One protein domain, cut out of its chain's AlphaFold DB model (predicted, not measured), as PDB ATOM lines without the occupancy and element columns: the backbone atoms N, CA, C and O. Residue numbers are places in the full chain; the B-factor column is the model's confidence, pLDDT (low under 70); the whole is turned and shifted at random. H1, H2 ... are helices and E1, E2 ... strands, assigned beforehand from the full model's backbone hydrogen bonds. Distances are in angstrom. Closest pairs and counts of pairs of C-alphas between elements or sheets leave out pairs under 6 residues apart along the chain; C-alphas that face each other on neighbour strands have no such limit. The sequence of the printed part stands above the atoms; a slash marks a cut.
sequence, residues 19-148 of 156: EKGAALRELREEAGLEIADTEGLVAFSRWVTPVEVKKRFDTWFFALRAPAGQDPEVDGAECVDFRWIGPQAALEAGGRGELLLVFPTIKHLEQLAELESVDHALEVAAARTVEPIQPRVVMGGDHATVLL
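What this domain is: This is residues 19 to 148 of the 156 residues of the protein "NUDIX hydrolase" of Thermoleophilaceae bacterium (UniProt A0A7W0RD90). A two-stranded hairpin, E1 and E2, runs between H1, near E2, and H4, near E1, while the helical hairpin of H2 and H3 lies to one side. A second small hairpin, E3 and E4, lies far from the helices at one end of the long axis. The printed part has 130 residues, with named elements in the order H1 E1 E2 H2 H3 H4 E3 E4; both two-stranded sheets are antiparallel, and the class is mixed, helices and strands. It is compact, with a radius of gyration of the C-alphas of 16.1 A, yet elongated, spanning 52 by 34 by 31 A.

Where its parts are: E1, residues 42 to 48, spans 18.4 A, and E2, residues 58 to 63, spans 16.9 A. H1, residues 19 to 31, spans 17.6 A from C-alpha 19 at (29.816, 51.674, 180.464). H2 is residues 87 to 95, H3 residues 103 to 113, 15.3 A long, and H4 residues 118 to 126. E3 is residues 136 to 140; E4, residues 143 to 147, ends with C-alpha 147 at (6.350, 46.269, 171.439).

How they stand to each other: In the hairpin E1 and E2, N 44 and O 61 are 2.8 A apart, within hydrogen-bond range. The closest C-alphas of E1 and H4, Phe 44 and Ala 125, are 5.2 A apart; those of H1 and E2, Glu 19 and Trp 60, 6.8 A. H2 and H3 touch at Pro 87 and Leu 109, C-alphas 4.9 A apart, at a steep tilt of 42 degrees, opposite ways. H3 and H4 are close but not clearly touching, Leu 112 to Ala 121 being 7.0 A between C-alphas. Residues 46 to 47 of E1 pair parallel with residues 132 to 133. In the hairpin E3 and E4, N 138 and O 145 are 2.9 A apart. In H1, H2, H3 and H4 every O i to N i+4 pair is within hydrogen-bond range.

The domain as a whole: The C-alphas farthest apart, of Gly 69 and Gly 141, are 52.1 A apart. The printed part has no cut. The link E2 to H2, residues 64 to 86, is long. No printed residue is under 70 in pLDDT.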
ATOM      1  N   GLU A  19      30.421  52.868 181.057       97.00
ATOM      2  CA  GLU A  19      29.816  51.674 180.464       97.00
ATOM      3  C   GLU A  19      30.798  50.880 179.595       97.00
ATOM      4  O   GLU A  19      30.724  49.653 179.546       97.00
ATOM      5  N   LYS A  20      31.746  51.561 178.934       96.69
ATOM      6  CA  LYS A  20      32.791  50.890 178.146       96.69
ATOM      7  C   LYS A  20      33.779  50.148 179.042       96.69
ATOM      8  O   LYS A  20      34.148  49.022 178.714       96.69
ATOM      9  N   GLY A  21      34.190  50.758 180.158       97.19
ATOM     10  CA  GLY A  21      35.056  50.112 181.145       97.19
ATOM     11  C   GLY A  21      34.414  48.852 181.719       97.19
ATOM     12  O   GLY A  21      35.042  47.795 181.723       97.19
ATOM     13  N   ALA A  22      33.132  48.941 182.086       97.81
ATOM     14  CA  ALA A  22      32.365  47.791 182.552       97.81
ATOM     15  C   ALA A  22      32.297  46.682 181.490       97.81
ATOM     16  O   ALA A  22      32.593  45.532 181.789       97.81
ATOM     17  N   ALA A  23      31.996  47.018 180.230       97.62
ATOM     18  CA  ALA A  23      31.941  46.033 179.149       97.62
ATOM     19  C   ALA A  23      33.277  45.293 178.941       97.62
ATOM     20  O   ALA A  23      33.278  44.085 178.719       97.62
ATOM     21  N   LEU A  24      34.413  45.992 179.033       97.06
ATOM     22  CA  LEU A  24      35.735  45.367 178.927       97.06
ATOM     23  C   LEU A  24      36.078  44.489 180.131       97.06
ATOM     24  O   LEU A  24      36.650  43.412 179.957       97.06
ATOM     25  N   ARG A  25      35.732  44.935 181.341       96.94
ATOM     26  CA  ARG A  25      35.934  44.149 182.561       96.94
ATOM     27  C   ARG A  25      35.157  42.833 182.497       96.94
ATOM     28  O   ARG A  25      35.755  41.787 182.726       96.94
ATOM     29  N   GLU A  26      33.878  42.893 182.139       97.06
ATOM     30  CA  GLU A  26      32.994  41.723 182.038       97.06
ATOM     31  C   GLU A  26      33.425  40.793 180.896       97.06
ATOM     32  O   GLU A  26      33.457  39.579 181.060       97.06
ATOM     33  N   LEU A  27      33.873  41.337 179.757       96.25
ATOM     34  CA  LEU A  27      34.449  40.534 178.671       96.25
ATOM     35  C   LEU A  27      35.659  39.710 179.140       96.25
ATOM     36  O   LEU A  27      35.800  38.542 178.774       96.25
ATOM     37  N   ARG A  28      36.529  40.309 179.956       95.88
ATOM     38  CA  ARG A  28      37.671  39.612 180.551       95.88
ATOM     39  C   ARG A  28      37.223  38.584 181.588       95.88
ATOM     40  O   ARG A  28      37.769  37.489 181.618       95.88
ATOM     41  N   GLU A  29      36.273  38.939 182.446       95.50
ATOM     42  CA  GLU A  29      35.799  38.077 183.533       95.50
ATOM     43  C   GLU A  29      35.047  36.851 183.004       95.50
ATOM     44  O   GLU A  29      35.331  35.741 183.439       95.50
ATOM     45  N   GLU A  30      34.168  37.023 182.017       95.50
ATOM     46  CA  GLU A  30      33.314  35.949 181.502       95.50
ATOM     47  C   GLU A  30      33.920  35.160 180.335       95.50
ATOM     48  O   GLU A  30      33.485  34.035 180.077       95.50
ATOM     49  N   ALA A  31      34.870  35.738 179.588       94.94
ATOM     50  CA  ALA A  31      35.419  35.129 178.372       94.94
ATOM     51  C   ALA A  31      36.953  35.151 178.281       94.94
ATOM     52  O   ALA A  31      37.498  34.719 177.264       94.94
ATOM     53  N   GLY A  32      37.662  35.662 179.292       94.81
ATOM     54  CA  GLY A  32      39.128  35.636 179.344       94.81
ATOM     55  C   GLY A  32      39.826  36.512 178.298       94.81
ATOM     56  O   GLY A  32      41.041  36.425 178.143       94.81
ATOM     57  N   LEU A  33      39.081  37.350 177.568       95.25
ATOM     58  CA  LEU A  33      39.638  38.201 176.518       95.25
ATOM     59  C   LEU A  33      40.091  39.546 177.091       95.25
ATOM     60  O   LEU A  33      39.308  40.287 177.683       95.25
ATOM     61  N   GLU A  34      41.354  39.889 176.860       95.00
ATOM     62  CA  GLU A  34      41.960  41.140 177.309       95.00
ATOM     63  C   GLU A  34      42.052  42.156 176.167       95.00
ATOM     64  O   GLU A  34      42.695  41.917 175.139       95.00
ATOM     65  N   ILE A  35      41.447  43.328 176.381       94.88
ATOM     66  CA  ILE A  35      41.514  44.492 175.490       94.88
ATOM     67  C   ILE A  35      42.191  45.632 176.251       94.88
ATOM     68  O   ILE A  35      41.802  45.943 177.375       94.88
ATOM     69  N   ALA A  36      43.216  46.241 175.653       89.62
ATOM     70  CA  ALA A  36      44.070  47.214 176.337       89.62
ATOM     71  C   ALA A  36      43.356  48.533 176.685       89.62
ATOM     72  O   ALA A  36      43.645  49.132 177.720       89.62
ATOM     73  N   ASP A  37      42.447  48.987 175.822       88.50
ATOM     74  CA  ASP A  37      41.741  50.256 175.959       88.50
ATOM     75  C   ASP A  37      40.370  50.228 175.259       88.50
ATOM     76  O   ASP A  37      39.948  49.228 174.673       88.50
ATOM     77  N   THR A  38      39.644  51.344 175.347       90.31
ATOM     78  CA  THR A  38      38.289  51.488 174.804       90.31
ATOM     79  C   THR A  38      38.254  52.086 173.392       90.31
ATOM     80  O   THR A  38      37.156  52.300 172.864       90.31
ATOM     81  N   GLU A  39      39.405  52.356 172.757       87.31
ATOM     82  CA  GLU A  39      39.471  53.047 171.458       87.31
ATOM     83  C   GLU A  39      38.833  52.211 170.336       87.31
ATOM     84  O   GLU A  39      38.235  52.763 169.413       87.31
ATOM     85  N   GLY A  40      38.874  50.879 170.456       87.25
ATOM     86  CA  GLY A  40      38.237  49.940 169.524       87.25
ATOM     87  C   GLY A  40      36.771  49.598 169.822       87.25
ATOM     88  O   GLY A  40      36.159  48.867 169.042       87.25
ATOM     89  N   LEU A  41      36.203  50.087 170.933       94.62
ATOM     90  CA  LEU A  41      34.811  49.816 171.310       94.62
ATOM     91  C   LEU A  41      33.874  50.856 170.701       94.62
ATOM     92  O   LEU A  41      33.869  52.027 171.107       94.62
ATOM     93  N   VAL A  42      33.010  50.405 169.796       96.81
ATOM     94  CA  VAL A  42      31.947  51.222 169.203       96.81
ATOM     95  C   VAL A  42      30.613  50.913 169.873       96.81
ATOM     96  O   VAL A  42      30.305  49.757 170.162       96.81
ATOM     97  N   ALA A  43      29.817  51.944 170.156       97.44
ATOM     98  CA  ALA A  43      28.469  51.748 170.682       97.44
ATOM     99  C   ALA A  43      27.590  51.131 169.586       97.44
ATOM    100  O   ALA A  43      27.560  51.626 168.463       97.44
ATOM    101  N   PHE A  44      26.891  50.047 169.910       97.62
ATOM    102  CA  PHE A  44      26.061  49.308 168.963       97.62
ATOM    103  C   PHE A  44      24.573  49.583 169.187       97.62
ATOM    104  O   PHE A  44      23.833  49.875 168.248       97.62
ATOM    105  N   SER A  45      24.117  49.511 170.438       97.38
ATOM    106  CA  SER A  45      22.741  49.837 170.807       97.38
ATOM    107  C   SER A  45      22.625  50.181 172.295       97.38
ATOM    108  O   SER A  45      23.554  49.953 173.070       97.38
ATOM    109  N   ARG A  46      21.480  50.732 172.707       97.62
ATOM    110  CA  ARG A  46      21.148  50.981 174.112       97.62
ATOM    111  C   ARG A  46      19.732  50.502 174.372       97.62
ATOM    112  O   ARG A  46      18.810  50.935 173.690       97.62
ATOM    113  N   TRP A  47      19.560  49.620 175.345       96.81
ATOM    114  CA  TRP A  47      18.279  49.013 175.682       96.81
ATOM    115  C   TRP A  47      17.885  49.360 177.106       96.81
ATOM    116  O   TRP A  47      18.592  49.038 178.056       96.81
ATOM    117  N   VAL A  48      16.710  49.956 177.258       96.50
ATOM    118  CA  VAL A  48      16.131  50.258 178.561       96.50
ATOM    119  C   VAL A  48      15.043  49.237 178.842       96.50
ATOM    120  O   VAL A  48      14.098  49.076 178.074       96.50
ATOM    121  N   THR A  49      15.164  48.534 179.962       92.50
ATOM    122  CA  THR A  49      14.176  47.528 180.358       92.50
ATOM    123  C   THR A  49      12.792  48.184 180.509       92.50
ATOM    124  O   THR A  49      12.708  49.275 181.101       92.50
ATOM    125  N   PRO A  50      11.710  47.532 180.032       90.56
ATOM    126  CA  PRO A  50      10.351  48.056 180.134       90.56
ATOM    127  C   PRO A  50       9.986  48.477 181.562       90.56
ATOM    128  O   PRO A  50      10.486  47.913 182.543       90.56
ATOM    129  N   VAL A  51       9.126  49.486 181.694       89.50
ATOM    130  CA  VAL A  51       8.700  50.022 183.003       89.50
ATOM    131  C   VAL A  51       7.863  49.022 183.799       89.50
ATOM    132  O   VAL A  51       7.817  49.092 185.024       89.50
ATOM    133  N   GLU A  52       7.242  48.070 183.109       87.25
ATOM    134  CA  GLU A  52       6.399  47.015 183.661       87.25
ATOM    135  C   GLU A  52       7.212  45.932 184.394       87.25
ATOM    136  O   GLU A  52       6.660  45.146 185.168       87.25
ATOM    137  N   VAL A  53       8.533  45.879 184.184       85.19
ATOM    138  CA  VAL A  53       9.417  44.878 184.791       85.19
ATOM    139  C   VAL A  53      10.020  45.412 186.093       85.19
ATOM    140  O   VAL A  53      10.558  46.514 186.149       85.19
ATOM    141  N   LYS A  54       9.985  44.599 187.159       88.12
ATOM    142  CA  LYS A  54      10.437  44.996 188.508       88.12
ATOM    143  C   LYS A  54      11.921  45.374 188.579       88.12
ATOM    144  O   LYS A  54      12.271  46.346 189.242       88.12
ATOM    145  N   LYS A  55      12.798  44.570 187.969       90.00
ATOM    146  CA  LYS A  55      14.236  44.862 187.884       90.00
ATOM    147  C   LYS A  55      14.496  45.468 186.516       90.00
ATOM    148  O   LYS A  55      14.212  44.821 185.512       90.00
ATOM    149  N   ARG A  56      15.005  46.696 186.499       93.31
ATOM    150  CA  ARG A  56      15.236  47.461 185.276       93.31
ATOM    151  C   ARG A  56      16.715  47.747 185.108       93.31
ATOM    152  O   ARG A  56      17.404  48.016 186.088       93.31
ATOM    153  N   PHE A  57      17.152  47.715 183.863       94.31
ATOM    154  CA  PHE A  57      18.495  48.059 183.436       94.31
ATOM    155  C   PHE A  57      18.427  49.052 182.283       94.31
ATOM    156  O   PHE A  57      17.469  49.046 181.507       94.31
ATOM    157  N   ASP A  58      19.454  49.883 182.204       96.75
ATOM    158  CA  ASP A  58      19.767  50.736 181.068       96.75
ATOM    159  C   ASP A  58      21.088  50.218 180.498       96.75
ATOM    160  O   ASP A  58      22.163  50.492 181.027       96.75
ATOM    161  N   THR A  59      20.977  49.321 179.527       96.94
ATOM    162  CA  THR A  59      22.083  48.492 179.057       96.94
ATOM    163  C   THR A  59      22.630  49.056 177.760       96.94
ATOM    164  O   THR A  59      21.927  49.097 176.749       96.94
ATOM    165  N   TRP A  60      23.901  49.436 177.773       98.00
ATOM    166  CA  TRP A  60      24.649  49.757 176.565       98.00
ATOM    167  C   TRP A  60      25.302  48.498 176.003       98.00
ATOM    168  O   TRP A  60      25.934  47.738 176.732       98.00
ATOM    169  N   PHE A  61      25.156  48.296 174.699       98.19
ATOM    170  CA  PHE A  61      25.834  47.249 173.951       98.19
ATOM    171  C   PHE A  61      26.950  47.872 173.127       98.19
ATOM    172  O   PHE A  61      26.743  48.883 172.449       98.19
ATOM    173  N   PHE A  62      28.110  47.231 173.148       98.06
ATOM    174  CA  PHE A  62      29.280  47.638 172.384       98.06
ATOM    175  C   PHE A  62      29.698  46.522 171.433       98.06
ATOM    176  O   PHE A  62      29.466  45.344 171.698       98.06
ATOM    177  N   ALA A  63      30.325  46.903 170.326       97.56
ATOM    178  CA  ALA A  63      30.968  45.984 169.404       97.56
ATOM    179  C   ALA A  63      32.459  46.318 169.310       97.56
ATOM    180  O   ALA A  63      32.859  47.481 169.381       97.56
ATOM    181  N   LEU A  64      33.274  45.283 169.142       96.25
ATOM    182  CA  LEU A  64      34.694  45.400 168.842       96.25
ATOM    183  C   LEU A  64      35.137  44.208 167.994       96.25
ATOM    184  O   LEU A  64      34.476  43.167 167.950       96.25
ATOM    185  N   ARG A  65      36.290  44.344 167.342       94.88
ATOM    186  CA  ARG A  65      36.972  43.207 166.730       94.88
ATOM    187  C   ARG A  65      37.672  42.400 167.820       94.88
ATOM    188  O   ARG A  65      38.479  42.953 168.558       94.88
ATOM    189  N   ALA A  66      37.401  41.099 167.875       92.50
ATOM    190  CA  ALA A  66      38.085  40.205 168.803       92.50
ATOM    191  C   ALA A  66      39.616  40.243 168.595       92.50
ATOM    192  O   ALA A  66      40.070  40.293 167.443       92.50
ATOM    193  N   PRO A  67      40.411  40.233 169.679       90.44
ATOM    194  CA  PRO A  67      41.859  40.339 169.598       90.44
ATOM    195  C   PRO A  67      42.452  39.101 168.921       90.44
ATOM    196  O   PRO A  67      42.070  37.966 169.195       90.44
ATOM    197  N   ALA A  68      43.409  39.316 168.019       90.06
ATOM    198  CA  ALA A  68      44.085  38.214 167.350       90.06
ATOM    199  C   ALA A  68      44.973  37.441 168.339       90.06
ATOM    200  O   ALA A  68      45.727  38.040 169.102       90.06
ATOM    201  N   GLY A  69      44.926  36.108 168.270       91.88
ATOM    202  CA  GLY A  69      45.789  35.236 169.071       91.88
ATOM    203  C   GLY A  69      45.349  35.038 170.524       91.88
ATOM    204  O   GLY A  69      46.130  34.494 171.297       91.88
ATOM    205  N   GLN A  70      44.134  35.458 170.884       94.12
ATOM    206  CA  GLN A  70      43.488  35.078 172.139       94.12
ATOM    207  C   GLN A  70      42.319  34.141 171.837       94.12
ATOM    208  O   GLN A  70      41.499  34.432 170.962       94.12
ATOM    209  N   ASP A  71      42.247  33.035 172.568       92.44
ATOM    210  CA  ASP A  71      41.105  32.128 172.549       92.44
ATOM    211  C   ASP A  71      40.235  32.412 173.781       92.44
ATOM    212  O   ASP A  71      40.793  32.581 174.868       92.44
ATOM    213  N   PRO A  72      38.897  32.475 173.649       93.62
ATOM    214  CA  PRO A  72      38.035  32.680 174.804       93.62
ATOM    215  C   PRO A  72      38.154  31.540 175.821       93.62
ATOM    216  O   PRO A  72      38.132  30.363 175.454       93.62
ATOM    217  N   GLU A  73      38.202  31.899 177.100       94.06
ATOM    218  CA  GLU A  73      38.148  30.978 178.232       94.06
ATOM    219  C   GLU A  73      37.073  31.465 179.202       94.06
ATOM    220  O   GLU A  73      37.154  32.572 179.730       94.06
ATOM    221  N   VAL A  74      36.039  30.650 179.405       93.62
ATOM    222  CA  VAL A  74      34.942  30.992 180.315       93.62
ATOM    223  C   VAL A  74      35.329  30.722 181.764       93.62
ATOM    224  O   VAL A  74      36.070  29.779 182.045       93.62
ATOM    225  N   ASP A  75      34.789  31.508 182.693       90.12
ATOM    226  CA  ASP A  75      35.087  31.387 184.128       90.12
ATOM    227  C   ASP A  75      34.607  30.062 184.759       90.12
ATOM    228  O   ASP A  75      35.061  29.671 185.839       90.12
ATOM    229  N   GLY A  76      33.683  29.361 184.095       87.00
ATOM    230  CA  GLY A  76      33.073  28.119 184.558       87.00
ATOM    231  C   GLY A  76      32.093  28.299 185.721       87.00
ATOM    232  O   GLY A  76      31.608  27.297 186.256       87.00
ATOM    233  N   ALA A  77      31.798  29.538 186.125       86.69
ATOM    234  CA  ALA A  77      30.921  29.865 187.241       86.69
ATOM    235  C   ALA A  77      29.680  30.624 186.759       86.69
ATOM    236  O   ALA A  77      28.569  30.096 186.865       86.69
ATOM    237  N   GLU A  78      29.855  31.832 186.227       85.06
ATOM    238  CA  GLU A  78      28.778  32.607 185.611       85.06
ATOM    239  C   GLU A  78      28.557  32.183 184.157       85.06
ATOM    240  O   GLU A  78      27.420  31.927 183.740       85.06
ATOM    241  N   CYS A  79      29.650  32.001 183.419       90.19
ATOM    242  CA  CYS A  79      29.665  31.526 182.052       90.19
ATOM    243  C   CYS A  79      30.207  30.091 182.009       90.19
ATOM    244  O   CYS A  79      31.328  29.795 182.413       90.19
ATOM    245  N   VAL A  80      29.391  29.154 181.526       92.44
ATOM    246  CA  VAL A  80      29.727  27.715 181.541       92.44
ATOM    247  C   VAL A  80      30.032  27.142 180.160       92.44
ATOM    248  O   VAL A  80      30.468  25.997 180.062       92.44
ATOM    249  N   ASP A  81      29.767  27.899 179.094       94.12
ATOM    250  CA  ASP A  81      30.006  27.490 177.708       94.12
ATOM    251  C   ASP A  81      30.160  28.736 176.819       94.12
ATOM    252  O   ASP A  81      29.568  29.778 177.097       94.12
ATOM    253  N   PHE A  82      30.920  28.623 175.729       94.88
ATOM    254  CA  PHE A  82      31.066  29.679 174.726       94.88
ATOM    255  C   PHE A  82      31.062  29.094 173.317       94.88
ATOM    256  O   PHE A  82      31.447  27.947 173.087       94.88
ATOM    257  N   ARG A  83      30.649  29.901 172.334       95.06
ATOM    258  CA  ARG A  83      30.687  29.509 170.920       95.06
ATOM    259  C   ARG A  83      31.021  30.685 170.022       95.06
ATOM    260  O   ARG A  83      30.323  31.694 170.028       95.06
ATOM    261  N   TRP A  84      32.005  30.485 169.152       95.00
ATOM    262  CA  TRP A  84      32.109  31.250 167.914       95.00
ATOM    263  C   TRP A  84      31.081  30.715 166.916       95.00
ATOM    264  O   TRP A  84      31.177  29.577 166.458       95.00
ATOM    265  N   ILE A  85      30.073  31.523 166.596       97.12
ATOM    266  CA  ILE A  85      28.976  31.147 165.702       97.12
ATOM    267  C   ILE A  85      28.546  32.350 164.859       97.12
ATOM    268  O   ILE A  85      28.521  33.481 165.337       97.12
ATOM    269  N   GLY A  86      28.219  32.109 163.586       97.50
ATOM    270  CA  GLY A  86      27.682  33.152 162.713       97.50
ATOM    271  C   GLY A  86      26.276  33.591 163.155       97.50
ATOM    272  O   GLY A  86      25.504  32.734 163.595       97.50
ATOM    273  N   PRO A  87      25.892  34.874 162.995       98.12
ATOM    274  CA  PRO A  87      24.614  35.383 163.501       98.12
ATOM    275  C   PRO A  87      23.392  34.608 162.995       98.12
ATOM    276  O   PRO A  87      22.559  34.166 163.784       98.12
ATOM    277  N   GLN A  88      23.343  34.342 161.686       98.31
ATOM    278  CA  GLN A  88      22.279  33.560 161.056       98.31
ATOM    279  C   GLN A  88      22.194  32.130 161.618       98.31
ATOM    280  O   GLN A  88      21.114  31.646 161.945       98.31
ATOM    281  N   ALA A  89      23.336  31.462 161.800       98.56
ATOM    282  CA  ALA A  89      23.376  30.111 162.354       98.56
ATOM    283  C   ALA A  89      22.914  30.075 163.823       98.56
ATOM    284  O   ALA A  89      22.253  29.121 164.234       98.56
ATOM    285  N   ALA A  90      23.220  31.116 164.606       98.50
ATOM    286  CA  ALA A  90      22.739  31.247 165.977       98.50
ATOM    287  C   ALA A  90      21.213  31.422 166.029       98.50
ATOM    288  O   ALA A  90      20.555  30.739 166.813       98.50
ATOM    289  N   LEU A  91      20.641  32.265 165.158       98.62
ATOM    290  CA  LEU A  91      19.187  32.437 165.030       98.62
ATOM    291  C   LEU A  91      18.491  31.125 164.662       98.62
ATOM    292  O   LEU A  91      17.495  30.754 165.280       98.62
ATOM    293  N   GLU A  92      19.032  30.390 163.691       98.56
ATOM    294  CA  GLU A  92      18.488  29.097 163.279       98.56
ATOM    295  C   GLU A  92      18.561  28.054 164.400       98.56
ATOM    296  O   GLU A  92      17.594  27.326 164.628       98.56
ATOM    297  N   ALA A  93      19.678  27.993 165.130       98.38
ATOM    298  CA  ALA A  93      19.817  27.129 166.299       98.38
ATOM    299  C   ALA A  93      18.825  27.515 167.410       98.38
ATOM    300  O   ALA A  93      18.226  26.639 168.036       98.38
ATOM    301  N   GLY A  94      18.574  28.813 167.603       97.88
ATOM    302  CA  GLY A  94      17.521  29.309 168.487       97.88
ATOM    303  C   GLY A  94      16.121  28.876 168.052       97.88
ATOM    304  O   GLY A  94      15.354  28.366 168.865       97.88
ATOM    305  N   GLY A  95      15.812  28.976 166.757       97.50
ATOM    306  CA  GLY A  95      14.543  28.512 166.181       97.50
ATOM    307  C   GLY A  95      14.322  27.000 166.308       97.50
ATOM    308  O   GLY A  95      13.180  26.550 166.395       97.50
ATOM    309  N   ARG A  96      15.404  26.212 166.374       97.94
ATOM    310  CA  ARG A  96      15.370  24.767 166.666       97.94
ATOM    311  C   ARG A  96      15.378  24.433 168.164       97.94
ATOM    312  O   ARG A  96      15.249  23.263 168.514       97.94
ATOM    313  N   GLY A  97      15.520  25.424 169.045       96.38
ATOM    314  CA  GLY A  97      15.608  25.228 170.496       96.38
ATOM    315  C   GLY A  97      16.959  24.696 170.994       96.38
ATOM    316  O   GLY A  97      17.050  24.244 172.131       96.38
ATOM    317  N   GLU A  98      18.005  24.736 170.166       97.12
ATOM    318  CA  GLU A  98      19.367  24.303 170.518       97.12
ATOM    319  C   GLU A  98      20.124  25.369 171.320       97.12
ATOM    320  O   GLU A  98      20.968  25.037 172.152       97.12
ATOM    321  N   LEU A  99      19.818  26.649 171.075       97.31
ATOM    322  CA  LEU A  99      20.317  27.790 171.838       97.31
ATOM    323  C   LEU A  99      19.132  28.538 172.448       97.31
ATOM    324  O   LEU A  99      18.278  29.056 171.732       97.31
ATOM    325  N   LEU A 100      19.084  28.640 173.774       97.06
ATOM    326  CA  LEU A 100      18.125  29.523 174.430       97.06
ATOM    327  C   LEU A 100      18.576  30.977 174.238       97.06
ATOM    328  O   LEU A 100      19.476  31.440 174.932       97.06
ATOM    329  N   LEU A 101      17.959  31.694 173.300       96.56
ATOM    330  CA  LEU A 101      18.255  33.102 173.032       96.56
ATOM    331  C   LEU A 101      17.219  34.016 173.687       96.56
ATOM    332  O   LEU A 101      16.017  33.750 173.649       96.56
ATOM    333  N   VAL A 102      17.686  35.121 174.264       93.06
ATOM    334  CA  VAL A 102      16.822  36.170 174.820       93.06
ATOM    335  C   VAL A 102      16.580  37.278 173.804       93.06
ATOM    336  O   VAL A 102      17.377  37.493 172.893       93.06
ATOM    337  N   PHE A 103      15.474  38.003 173.968       92.00
ATOM    338  CA  PHE A 103      14.982  38.957 172.974       92.00
ATOM    339  C   PHE A 103      16.014  40.012 172.522       92.00
ATOM    340  O   PHE A 103      16.185  40.153 171.311       92.00
ATOM    341  N   PRO A 104      16.769  40.692 173.416       92.75
ATOM    342  CA  PRO A 104      17.820  41.606 172.971       92.75
ATOM    343  C   PRO A 104      18.889  40.900 172.131       92.75
ATOM    344  O   PRO A 104      19.252  41.407 171.074       92.75
ATOM    345  N   THR A 105      19.348  39.711 172.533       96.19
ATOM    346  CA  THR A 105      20.326  38.922 171.766       96.19
ATOM    347  C   THR A 105      19.791  38.569 170.379       96.19
ATOM    348  O   THR A 105      20.499  38.755 169.397       96.19
ATOM    349  N   ILE A 106      18.526  38.144 170.269       97.19
ATOM    350  CA  ILE A 106      17.878  37.860 168.977       97.19
ATOM    351  C   ILE A 106      17.925  39.096 168.072       97.19
ATOM    352  O   ILE A 106      18.360  38.990 166.930       97.19
ATOM    353  N   LYS A 107      17.559  40.280 168.583       96.69
ATOM    354  CA  LYS A 107      17.575  41.523 167.790       96.69
ATOM    355  C   LYS A 107      18.970  41.952 167.349       96.69
ATOM    356  O   LYS A 107      19.117  42.485 166.252       96.69
ATOM    357  N   HIS A 108      19.991  41.704 168.164       97.69
ATOM    358  CA  HIS A 108      21.375  41.932 167.755       97.69
ATOM    359  C   HIS A 108      21.810  40.948 166.667       97.69
ATOM    360  O   HIS A 108      22.418  41.362 165.688       97.69
ATOM    361  N   LEU A 109      21.470  39.663 166.801       98.44
ATOM    362  CA  LEU A 109      21.803  38.650 165.799       98.44
ATOM    363  C   LEU A 109      21.089  38.903 164.463       98.44
ATOM    364  O   LEU A 109      21.720  38.742 163.427       98.44
ATOM    365  N   GLU A 110      19.822  39.335 164.478       98.12
ATOM    366  CA  GLU A 110      19.084  39.755 163.275       98.12
ATOM    367  C   GLU A 110      19.819  40.899 162.555       98.12
ATOM    368  O   GLU A 110      20.104  40.782 161.369       98.12
ATOM    369  N   GLN A 111      20.211  41.955 163.280       97.00
ATOM    370  CA  GLN A 111      20.964  43.079 162.699       97.00
ATOM    371  C   GLN A 111      22.334  42.650 162.161       97.00
ATOM    372  O   GLN A 111      22.744  43.077 161.088       97.00
ATOM    373  N   LEU A 112      23.057  41.804 162.900       98.00
ATOM    374  CA  LEU A 112      24.376  41.324 162.488       98.00
ATOM    375  C   LEU A 112      24.307  40.360 161.295       98.00
ATOM    376  O   LEU A 112      25.252  40.305 160.516       98.00
ATOM    377  N   ALA A 113      23.212  39.611 161.132       98.12
ATOM    378  CA  ALA A 113      23.008  38.706 160.000       98.12
ATOM    379  C   ALA A 113      22.837  39.440 158.658       98.12
ATOM    380  O   ALA A 113      23.086  38.848 157.611       98.12
ATOM    381  N   GLU A 114      22.449  40.718 158.683       97.69
ATOM    382  CA  GLU A 114      22.330  41.565 157.489       97.69
ATOM    383  C   GLU A 114      23.676  42.163 157.039       97.69
ATOM    384  O   GLU A 114      23.757  42.785 155.979       97.69
ATOM    385  N   LEU A 115      24.740  41.989 157.830       97.31
ATOM    386  CA  LEU A 115      26.044  42.606 157.610       97.31
ATOM    387  C   LEU A 115      27.052  41.586 157.072       97.31
ATOM    388  O   LEU A 115      27.123  40.437 157.503       97.31
ATOM    389  N   GLU A 116      27.863  42.028 156.116       94.94
ATOM    390  CA  GLU A 116      28.705  41.132 155.311       94.94
ATOM    391  C   GLU A 116      30.057  40.795 155.957       94.94
ATOM    392  O   GLU A 116      30.704  39.815 155.585       94.94
ATOM    393  N   SER A 117      30.524  41.613 156.903       96.94
ATOM    394  CA  SER A 117      31.829  41.440 157.540       96.94
ATOM    395  C   SER A 117      31.914  42.161 158.882       96.94
ATOM    396  O   SER A 117      31.096  43.024 159.204       96.94
ATOM    397  N   VAL A 118      32.953  41.834 159.657       96.38
ATOM    398  CA  VAL A 118      33.265  42.543 160.908       96.38
ATOM    399  C   VAL A 118      33.564  44.021 160.645       96.38
ATOM    400  O   VAL A 118      33.091  44.861 161.398       96.38
ATOM    401  N   ASP A 119      34.297  44.355 159.576       97.44
ATOM    402  CA  ASP A 119      34.604  45.756 159.250       97.44
ATOM    403  C   ASP A 119      33.329  46.533 158.925       97.44
ATOM    404  O   ASP A 119      33.085  47.579 159.519       97.44
ATOM    405  N   HIS A 120      32.458  45.966 158.085       97.25
ATOM    406  CA  HIS A 120      31.178  46.585 157.752       97.25
ATOM    407  C   HIS A 120      30.310  46.781 159.007       97.25
ATOM    408  O   HIS A 120      29.699  47.835 159.181       97.25
ATOM    409  N   ALA A 121      30.295  45.812 159.928       97.31
ATOM    410  CA  ALA A 121      29.536  45.942 161.165       97.31
ATOM    411  C   ALA A 121      30.055  47.046 162.093       97.31
ATOM    412  O   ALA A 121      29.257  47.800 162.655       97.31
ATOM    413  N   LEU A 122      31.376  47.174 162.228       97.50
ATOM    414  CA  LEU A 122      31.984  48.231 163.033       97.50
ATOM    415  C   LEU A 122      31.803  49.612 162.389       97.50
ATOM    416  O   LEU A 122      31.508  50.569 163.100       97.50
ATOM    417  N   GLU A 123      31.904  49.715 161.061       97.25
ATOM    418  CA  GLU A 123      31.641  50.950 160.311       97.25
ATOM    419  C   GLU A 123      30.190  51.420 160.480       97.25
ATOM    420  O   GLU A 123      29.947  52.583 160.811       97.25
ATOM    421  N   VAL A 124      29.219  50.513 160.315       97.00
ATOM    422  CA  VAL A 124      27.793  50.822 160.498       97.00
ATOM    423  C   VAL A 124      27.502  51.247 161.935       97.00
ATOM    424  O   VAL A 124      26.775  52.217 162.141       97.00
ATOM    425  N   ALA A 125      28.063  50.560 162.932       96.94
ATOM    426  CA  ALA A 125      27.884  50.933 164.333       96.94
ATOM    427  C   ALA A 125      28.498  52.311 164.641       96.94
ATOM    428  O   ALA A 125      27.834  53.157 165.235       96.94
ATOM    429  N   ALA A 126      29.720  52.581 164.169       96.56
ATOM    430  CA  ALA A 126      30.407  53.854 164.387       96.56
ATOM    431  C   ALA A 126      29.707  55.055 163.723       96.56
ATOM    432  O   ALA A 126      29.800  56.175 164.222       96.56
ATOM    433  N   ALA A 127      29.007  54.837 162.606       96.50
ATOM    434  CA  ALA A 127      28.291  55.887 161.883       96.50
ATOM    435  C   ALA A 127      26.916  56.238 162.487       96.50
ATOM    436  O   ALA A 127      26.294  57.217 162.066       96.50
ATOM    437  N   ARG A 128      26.409  55.446 163.440       93.44
ATOM    438  CA  ARG A 128      25.069  55.613 164.017       93.44
ATOM    439  C   ARG A 128      25.115  56.379 165.335       93.44
ATOM    440  O   ARG A 128      25.936  56.115 166.206       93.44
ATOM    441  N   THR A 129      24.137  57.259 165.530       94.81
ATOM    442  CA  THR A 129      23.789  57.739 166.872       94.81
ATOM    443  C   THR A 129      22.977  56.659 167.582       94.81
ATOM    444  O   THR A 129      21.965  56.192 167.053       94.81
ATOM    445  N   VAL A 130      23.417  56.252 168.773       96.25
ATOM    446  CA  VAL A 130      22.714  55.257 169.589       96.25
ATOM    447  C   VAL A 130      21.650  55.943 170.442       96.25
ATOM    448  O   VAL A 130      21.963  56.608 171.428       96.25
ATOM    449  N   GLU A 131      20.390  55.745 170.065       95.44
ATOM    450  CA  GLU A 131      19.223  56.178 170.837       95.44
ATOM    451  C   GLU A 131      18.711  55.045 171.747       95.44
ATOM    452  O   GLU A 131      18.829  53.868 171.386       95.44
ATOM    453  N   PRO A 132      18.127  55.357 172.921       95.88
ATOM    454  CA  PRO A 132      17.565  54.344 173.807       95.88
ATOM    455  C   PRO A 132      16.371  53.619 173.174       95.88
ATOM    456  O   PRO A 132      15.366  54.227 172.810       95.88
ATOM    457  N   ILE A 133      16.443  52.292 173.133       95.56
ATOM    458  CA  ILE A 133      15.335  51.404 172.790       95.56
ATOM    459  C   ILE A 133      14.685  50.976 174.101       95.56
ATOM    460  O   ILE A 133      15.253  50.178 174.846       95.56
ATOM    461  N   GLN A 134      13.496  51.495 174.399       95.69
ATOM    462  CA  GLN A 134      12.708  51.045 175.544       95.69
ATOM    463  C   GLN A 134      11.511  50.239 175.042       95.69
ATOM    464  O   GLN A 134      10.557  50.837 174.572       95.69
ATOM    465  N   PRO A 135      11.510  48.900 175.111       92.94
ATOM    466  CA  PRO A 135      10.318  48.146 174.750       92.94
ATOM    467  C   PRO A 135       9.185  48.395 175.758       92.94
ATOM    468  O   PRO A 135       9.436  48.730 176.920       92.94
ATOM    469  N   ARG A 136       7.939  48.177 175.337       91.81
ATOM    470  CA  ARG A 136       6.770  48.066 176.227       91.81
ATOM    471  C   ARG A 136       6.310  46.618 176.282       91.81
ATOM    472  O   ARG A 136       6.388  45.905 175.283       91.81
ATOM    473  N   VAL A 137       5.819  46.186 177.440       89.75
ATOM    474  CA  VAL A 137       5.169  44.876 177.584       89.75
ATOM    475  C   VAL A 137       3.675  45.098 177.728       89.75
ATOM    476  O   VAL A 137       3.210  45.600 178.748       89.75
ATOM    477  N   VAL A 138       2.919  44.708 176.705       88.19
ATOM    478  CA  VAL A 138       1.460  44.828 176.694       88.19
ATOM    479  C   VAL A 138       0.845  43.465 176.978       88.19
ATOM    480  O   VAL A 138       1.139  42.476 176.306       88.19
ATOM    481  N   MET A 139      -0.024  43.416 177.988       83.06
ATOM    482  CA  MET A 139      -0.789  42.219 178.325       83.06
ATOM    483  C   MET A 139      -2.058  42.163 177.469       83.06
ATOM    484  O   MET A 139      -2.923  43.031 177.586       83.06
ATOM    485  N   GLY A 140      -2.174  41.142 176.621       78.88
ATOM    486  CA  GLY A 140      -3.341  40.879 175.782       78.88
ATOM    487  C   GLY A 140      -3.937  39.510 176.093       78.88
ATOM    488  O   GLY A 140      -3.449  38.489 175.609       78.88
ATOM    489  N   GLY A 141      -5.004  39.475 176.897       79.81
ATOM    490  CA  GLY A 141      -5.595  38.213 177.357       79.81
ATOM    491  C   GLY A 141      -4.585  37.387 178.163       79.81
ATOM    492  O   GLY A 141      -4.032  37.887 179.139       79.81
ATOM    493  N   ASP A 142      -4.327  36.151 177.726       82.00
ATOM    494  CA  ASP A 142      -3.387  35.219 178.371       82.00
ATOM    495  C   ASP A 142      -1.932  35.353 177.870       82.00
ATOM    496  O   ASP A 142      -1.048  34.627 178.329       82.00
ATOM    497  N   HIS A 143      -1.655  36.272 176.936       79.81
ATOM    498  CA  HIS A 143      -0.329  36.449 176.339       79.81
ATOM    499  C   HIS A 143       0.253  37.841 176.614       79.81
ATOM    500  O   HIS A 143      -0.456  38.847 176.642       79.81
ATOM    501  N   ALA A 144       1.573  37.893 176.795       85.00
ATOM    502  CA  ALA A 144       2.335  39.133 176.844       85.00
ATOM    503  C   ALA A 144       3.001  39.371 175.484       85.00
ATOM    504  O   ALA A 144       3.671  38.477 174.962       85.00
ATOM    505  N   THR A 145       2.846  40.576 174.941       88.25
ATOM    506  CA  THR A 145       3.491  41.011 173.698       88.25
ATOM    507  C   THR A 145       4.515  42.093 174.013       88.25
ATOM    508  O   THR A 145       4.238  43.010 174.786       88.25
ATOM    509  N   VAL A 146       5.702  41.988 173.415       90.00
ATOM    510  CA  VAL A 146       6.726  43.037 173.467       90.00
ATOM    511  C   VAL A 146       6.543  43.940 172.253       90.00
ATOM    512  O   VAL A 146       6.536  43.435 171.136       90.00
ATOM    513  N   LEU A 147       6.402  45.245 172.483       92.06
ATOM    514  CA  LEU A 147       6.350  46.269 171.439       92.06
ATOM    515  C   LEU A 147       7.636  47.093 171.463       92.06
ATOM    516  O   LEU A 147       8.061  47.552 172.529       92.06
ATOM    517  N   LEU A 148       8.245  47.294 170.301       92.94
ATOM    518  CA  LEU A 148       9.388  48.181 170.111       92.94
ATOM    519  C   LEU A 148       8.932  49.605 169.748       92.94
ATOM    520  O   LEU A 148       7.869  49.774 169.147       92.94
TER     521      LEU A 148